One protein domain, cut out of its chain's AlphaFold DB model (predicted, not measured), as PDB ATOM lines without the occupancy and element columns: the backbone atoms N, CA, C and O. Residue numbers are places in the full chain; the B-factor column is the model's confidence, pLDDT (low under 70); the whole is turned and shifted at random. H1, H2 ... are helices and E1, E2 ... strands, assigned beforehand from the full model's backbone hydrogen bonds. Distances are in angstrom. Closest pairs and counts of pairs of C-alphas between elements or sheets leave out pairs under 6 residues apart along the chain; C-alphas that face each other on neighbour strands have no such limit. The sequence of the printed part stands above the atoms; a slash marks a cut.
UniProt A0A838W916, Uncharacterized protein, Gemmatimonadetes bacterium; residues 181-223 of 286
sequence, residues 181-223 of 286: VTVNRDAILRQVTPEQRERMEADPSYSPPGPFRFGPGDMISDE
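AT A GLANCE: This is residues 181 to 223 of the 286 residues of an uncharacterized protein of Gemmatimonadetes bacterium (UniProt A0A838W916). The printed part makes an open loop: it starts in a tiny two-strand sheet at one end, runs through the short helix H1 near the middle to the helix H2 at the far end, and folds back through the long unnamed stretch of residues 203 to 218 to the sheet. The two strands, E1 at the start and E2 near the end, lie side by side and antiparallel, in the order E1 - E2. There are 43 residues printed, with two named helices and two named strands in the order E1, H1, H2, E2; the class is mixed, helices and strands, and under half of the residues are in named elements. The whole is only just compact, close to loose, with a radius of gyration of the C-alphas of 10.9 A and spans of 28 by 20 by 13 A.

HOW THE PARTS SIT: E1, residues 181 to 183, and E2, residues 219 to 221, are antiparallel neighbour strands, with 144 degrees between their N-to-C directions. The C-alphas of Val 181 and Ser 221, which face each other, are 4.6 A apart. N of Thr 182 and O of Ile 220 are within hydrogen-bond range at 2.9 A, and N of Ile 220 and O of Thr 182 at 2.8 A. A tight link of 1 residue joins E1 to H1, residues 185 to 189. H1 and E2 are only just apart, their closest C-alphas 8.3 A from each other. H1 and H2, residues 194 to 202, are close but not clearly touching; their closest C-alphas, those of Leu 189 and Arg 197, are 7.0 A apart. E1 and H2 are apart. In H1 and H2 every O i to N i+4 pair is within hydrogen-bond range.

IN THESE COORDINATES: E1 begins at C-alpha 181, at (18.905, 13.856, -31.626), and is 6.8 A from first to last C-alpha. H1 measures 6.1 A, from Arg 185 to Leu 189. H2 is the longest helix by residues, with 9, and covers 12.4 A, from C-alpha 194 at (-1.788, 15.579, -47.084) to C-alpha 202 at (1.618, 3.691, -47.102). E2 measures 6.7 A and ends at C-alpha 221, at (16.740, 13.010, -27.681).

THE WHOLE: The two C-alphas farthest apart are those of Glu 195 and Glu 223, at 31.8 A, while the first and last printed C-alphas, Val 181 and Glu 223, are 9.5 A apart. The printed part has no cut. The link from H1 to H2 is tight, with 4 residues, and the link from H2 to E2 is long, with 16. The mean pLDDT of the printed part is 83.5, and no printed residue is under 70.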
ATOM      1  N   VAL A 181      20.049  12.976 -31.425       76.94
ATOM      2  CA  VAL A 181      18.905  13.856 -31.626       76.94
ATOM      3  C   VAL A 181      18.255  13.519 -32.955       76.94
ATOM      4  O   VAL A 181      18.894  13.573 -34.005       76.94
ATOM      5  N   THR A 182      16.970  13.194 -32.908       77.62
ATOM      6  CA  THR A 182      16.141  13.011 -34.098       77.62
ATOM      7  C   THR A 182      15.098  14.107 -34.175       77.62
ATOM      8  O   THR A 182      14.728  14.717 -33.173       77.62
ATOM      9  N   VAL A 183      14.613  14.381 -35.379       78.50
ATOM     10  CA  VAL A 183      13.483  15.288 -35.548       78.50
ATOM     11  C   VAL A 183      12.211  14.558 -35.125       78.50
ATOM     12  O   VAL A 183      11.936  13.454 -35.594       78.50
ATOM     13  N   ASN A 184      11.410  15.197 -34.278       82.06
ATOM     14  CA  ASN A 184      10.079  14.744 -33.917       82.06
ATOM     15  C   ASN A 184       9.251  14.506 -35.189       82.06
ATOM     16  O   ASN A 184       9.084  15.412 -36.012       82.06
ATOM     17  N   ARG A 185       8.671  13.309 -35.321       83.44
ATOM     18  CA  ARG A 185       7.785  12.968 -36.439       83.44
ATOM     19  C   ARG A 185       6.671  14.001 -36.616       83.44
ATOM     20  O   ARG A 185       6.401  14.394 -37.745       83.44
ATOM     21  N   ASP A 186       6.104  14.531 -35.536       84.44
ATOM     22  CA  ASP A 186       5.063  15.563 -35.601       84.44
ATOM     23  C   ASP A 186       5.569  16.886 -36.195       84.44
ATOM     24  O   ASP A 186       4.817  17.632 -36.823       84.44
ATOM     25  N   ALA A 187       6.856  17.204 -36.035       85.44
ATOM     26  CA  ALA A 187       7.467  18.371 -36.667       85.44
ATOM     27  C   ALA A 187       7.634  18.200 -38.178       85.44
ATOM     28  O   ALA A 187       7.439  19.166 -38.920       85.44
ATOM     29  N   ILE A 188       7.930  16.979 -38.630       84.50
ATOM     30  CA  ILE A 188       7.923  16.619 -40.053       84.50
ATOM     31  C   ILE A 188       6.485  16.688 -40.578       84.50
ATOM     32  O   ILE A 188       6.216  17.357 -41.572       84.50
ATOM     33  N   LEU A 189       5.532  16.079 -39.865       87.06
ATOM     34  CA  LEU A 189       4.127  16.006 -40.276       87.06
ATOM     35  C   LEU A 189       3.445  17.378 -40.386       87.06
ATOM     36  O   LEU A 189       2.541  17.536 -41.207       87.06
ATOM     37  N   ARG A 190       3.878  18.379 -39.608       88.56
ATOM     38  CA  ARG A 190       3.414  19.776 -39.722       88.56
ATOM     39  C   ARG A 190       3.827  20.465 -41.024       88.56
ATOM     40  O   ARG A 190       3.260  21.503 -41.352       88.56
ATOM     41  N   GLN A 191       4.815  19.925 -41.731       90.44
ATOM     42  CA  GLN A 191       5.451  20.569 -42.883       90.44
ATOM     43  C   GLN A 191       5.265  19.802 -44.194       90.44
ATOM     44  O   GLN A 191       5.722  20.262 -45.236       90.44
ATOM     45  N   VAL A 192       4.584  18.656 -44.159       90.00
ATOM     46  CA  VAL A 192       4.249  17.863 -45.347       90.00
ATOM     47  C   VAL A 192       2.796  18.080 -45.760       90.00
ATOM     48  O   VAL A 192       1.920  18.335 -44.931       90.00
ATOM     49  N   THR A 193       2.544  17.958 -47.057       89.50
ATOM     50  CA  THR A 193       1.197  17.976 -47.647       89.50
ATOM     51  C   THR A 193       0.391  16.725 -47.253       89.50
ATOM     52  O   THR A 193       0.990  15.706 -46.893       89.50
ATOM     53  N   PRO A 194      -0.953  16.759 -47.319       91.38
ATOM     54  CA  PRO A 194      -1.788  15.579 -47.084       91.38
ATOM     55  C   PRO A 194      -1.402  14.380 -47.962       91.38
ATOM     56  O   PRO A 194      -1.283  13.269 -47.459       91.38
ATOM     57  N   GLU A 195      -1.093  14.615 -49.239       88.62
ATOM     58  CA  GLU A 195      -0.700  13.570 -50.191       88.62
ATOM     59  C   GLU A 195       0.649  12.939 -49.819       88.62
ATOM     60  O   GLU A 195       0.857  11.733 -49.957       88.62
ATOM     61  N   GLN A 196       1.587  13.751 -49.320       89.25
ATOM     62  CA  GLN A 196       2.854  13.250 -48.786       89.25
ATOM     63  C   GLN A 196       2.640  12.453 -47.501       89.25
ATOM     64  O   GLN A 196       3.305  11.440 -47.314       89.25
ATOM     65  N   ARG A 197       1.712  12.877 -46.634       87.88
ATOM     66  CA  ARG A 197       1.384  12.165 -45.395       87.88
ATOM     67  C   ARG A 197       0.802  10.782 -45.679       87.88
ATOM     68  O   ARG A 197       1.299   9.813 -45.119       87.88
ATOM     69  N   GLU A 198      -0.159  10.682 -46.595       89.94
ATOM     70  CA  GLU A 198      -0.710   9.391 -47.034       89.94
ATOM     71  C   GLU A 198       0.379   8.483 -47.619       89.94
ATOM     72  O   GLU A 198       0.433   7.291 -47.321       89.94
ATOM     73  N   ARG A 199       1.313   9.044 -48.398       88.19
ATOM     74  CA  ARG A 199       2.466   8.291 -48.907       88.19
ATOM     75  C   ARG A 199       3.406   7.807 -47.808       88.19
ATOM     76  O   ARG A 199       3.871   6.681 -47.889       88.19
ATOM     77  N   MET A 200       3.678   8.631 -46.799       86.88
ATOM     78  CA  MET A 200       4.495   8.240 -45.643       86.88
ATOM     79  C   MET A 200       3.820   7.154 -44.795       86.88
ATOM     80  O   MET A 200       4.506   6.365 -44.152       86.88
ATOM     81  N   GLU A 201       2.485   7.120 -44.752       87.12
ATOM     82  CA  GLU A 201       1.726   6.063 -44.073       87.12
ATOM     83  C   GLU A 201       1.719   4.756 -44.878       87.12
ATOM     84  O   GLU A 201       1.841   3.680 -44.295       87.12
ATOM     85  N   ALA A 202       1.619   4.845 -46.206       90.56
ATOM     86  CA  ALA A 202       1.618   3.691 -47.102       90.56
ATOM     87  C   ALA A 202       3.017   3.090 -47.343       90.56
ATOM     88  O   ALA A 202       3.129   1.894 -47.615       90.56
ATOM     89  N   ASP A 203       4.073   3.902 -47.253       86.81
ATOM     90  CA  ASP A 203       5.462   3.508 -47.477       86.81
ATOM     91  C   ASP A 203       6.370   4.066 -46.362       86.81
ATOM     92  O   ASP A 203       6.783   5.228 -46.415       86.81
ATOM     93  N   PRO A 204       6.742   3.240 -45.366       79.38
ATOM     94  CA  PRO A 204       7.651   3.635 -44.289       79.38
ATOM     95  C   PRO A 204       9.054   4.061 -44.751       79.38
ATOM     96  O   PRO A 204       9.786   4.670 -43.972       79.38
ATOM     97  N   SER A 205       9.452   3.735 -45.988       81.62
ATOM     98  CA  SER A 205      10.738   4.137 -46.575       81.62
ATOM     99  C   SER A 205      10.665   5.461 -47.343       81.62
ATOM    100  O   SER A 205      11.700   6.047 -47.676       81.62
ATOM    101  N   TYR A 206       9.455   5.967 -47.603       79.94
ATOM    102  CA  TYR A 206       9.246   7.219 -48.312       79.94
ATOM    103  C   TYR A 206       9.678   8.420 -47.460       79.94
ATOM    104  O   TYR A 206       9.146   8.679 -46.379       79.94
ATOM    105  N   SER A 207      10.619   9.203 -47.994       80.19
ATOM    106  CA  SER A 207      11.081  10.451 -47.386       80.19
ATOM    107  C   SER A 207      10.555  11.659 -48.177       80.19
ATOM    108  O   SER A 207      10.872  11.797 -49.364       80.19
ATOM    109  N   PRO A 208       9.732  12.535 -47.571       83.50
ATOM    110  CA  PRO A 208       9.183  13.704 -48.252       83.50
ATOM    111  C   PRO A 208      10.289  14.720 -48.611       83.50
ATOM    112  O   PRO A 208      11.167  14.994 -47.791       83.50
ATOM    113  N   PRO A 209      10.261  15.319 -49.817       79.62
ATOM    114  CA  PRO A 209      11.256  16.309 -50.224       79.62
ATOM    115  C   PRO A 209      11.112  17.623 -49.437       79.62
ATOM    116  O   PRO A 209      10.003  18.117 -49.234       79.62
ATOM    117  N   GLY A 210      12.250  18.188 -49.017       74.81
ATOM    118  CA  GLY A 210      12.340  19.465 -48.299       74.81
ATOM    119  C   GLY A 210      12.230  20.711 -49.201       74.81
ATOM    120  O   GLY A 210      12.059  20.585 -50.415       74.81
ATOM    121  N   PRO A 211      12.368  21.929 -48.636       75.94
ATOM    122  CA  PRO A 211      13.072  22.215 -47.383       75.94
ATOM    123  C   PRO A 211      12.187  22.170 -46.129       75.94
ATOM    124  O   PRO A 211      11.161  22.841 -46.058       75.94
ATOM    125  N   PHE A 212      12.654  21.457 -45.101       84.94
ATOM    126  CA  PHE A 212      12.091  21.515 -43.750       84.94
ATOM    127  C   PHE A 212      12.773  22.591 -42.902       84.94
ATOM    128  O   PHE A 212      13.944  22.916 -43.105       84.94
ATOM    129  N   ARG A 213      12.051  23.122 -41.916       84.50
ATOM    130  CA  ARG A 213      12.565  24.029 -40.886       84.50
ATOM    131  C   ARG A 213      12.206  23.477 -39.512       84.50
ATOM    132  O   ARG A 213      11.030  23.322 -39.206       84.50
ATOM    133  N   PHE A 214      13.215  23.204 -38.690       86.31
ATOM    134  CA  PHE A 214      13.041  22.669 -37.339       86.31
ATOM    135  C   PHE A 214      13.653  23.623 -36.312       86.31
ATOM    136  O   PHE A 214      14.754  24.138 -36.517       86.31
ATOM    137  N   GLY A 215      12.933  23.878 -35.224       81.69
ATOM    138  CA  GLY A 215      13.426  24.581 -34.044       81.69
ATOM    139  C   GLY A 215      13.877  23.618 -32.935       81.69
ATOM    140  O   GLY A 215      13.686  22.409 -33.046       81.69
ATOM    141  N   PRO A 216      14.426  24.128 -31.819       76.75
ATOM    142  CA  PRO A 216      14.883  23.292 -30.702       76.75
ATOM    143  C   PRO A 216      13.795  22.393 -30.089       76.75
ATOM    144  O   PRO A 216      14.102  21.307 -29.618       76.75
ATOM    145  N   GLY A 217      12.526  22.820 -30.118       79.69
ATOM    146  CA  GLY A 217      11.389  22.024 -29.629       79.69
ATOM    147  C   GLY A 217      10.913  20.929 -30.590       79.69
ATOM    148  O   GLY A 217      10.047  20.138 -30.234       79.69
ATOM    149  N   ASP A 218      11.470  20.879 -31.802       84.44
ATOM    150  CA  ASP A 218      11.136  19.887 -32.828       84.44
ATOM    151  C   ASP A 218      12.070  18.675 -32.779       84.44
ATOM    152  O   ASP A 218      11.995  17.803 -33.637       84.44
ATOM    153  N   MET A 219      12.959  18.637 -31.793       83.19
ATOM    154  CA  MET A 219      14.008  17.648 -31.636       83.19
ATOM    155  C   MET A 219      13.695  16.739 -30.446       83.19
ATOM    156  O   MET A 219      13.305  17.214 -29.381       83.19
ATOM    157  N   ILE A 220      13.880  15.433 -30.618       74.50
ATOM    158  CA  ILE A 220      13.740  14.421 -29.570       74.50
ATOM    159  C   ILE A 220      15.108  13.779 -29.353       74.50
ATOM    160  O   ILE A 220      15.716  13.279 -30.302       74.50
ATOM    161  N   SER A 221      15.579  13.801 -28.104       74.06
ATOM    162  CA  SER A 221      16.740  13.010 -27.681       74.06
ATOM    163  C   SER A 221      16.324  11.550 -27.548       74.06
ATOM    164  O   SER A 221      15.318  11.247 -26.899       74.06
ATOM    165  N   ASP A 222      17.092  10.647 -28.143       79.00
ATOM    166  CA  ASP A 222      16.951   9.221 -27.900       79.00
ATOM    167  C   ASP A 222      17.476   8.885 -26.495       79.00
ATOM    168  O   ASP A 222      18.664   8.629 -26.282       79.00
ATOM    169  N   GLU A 223      16.547   8.877 -25.542       80.94
ATOM    170  CA  GLU A 223      16.747   8.435 -24.162       80.94
ATOM    171  C   GLU A 223      16.020   7.104 -23.885       80.94
ATOM    172  O   GLU A 223      15.809   6.743 -22.732       80.94
TER     173      GLU A 223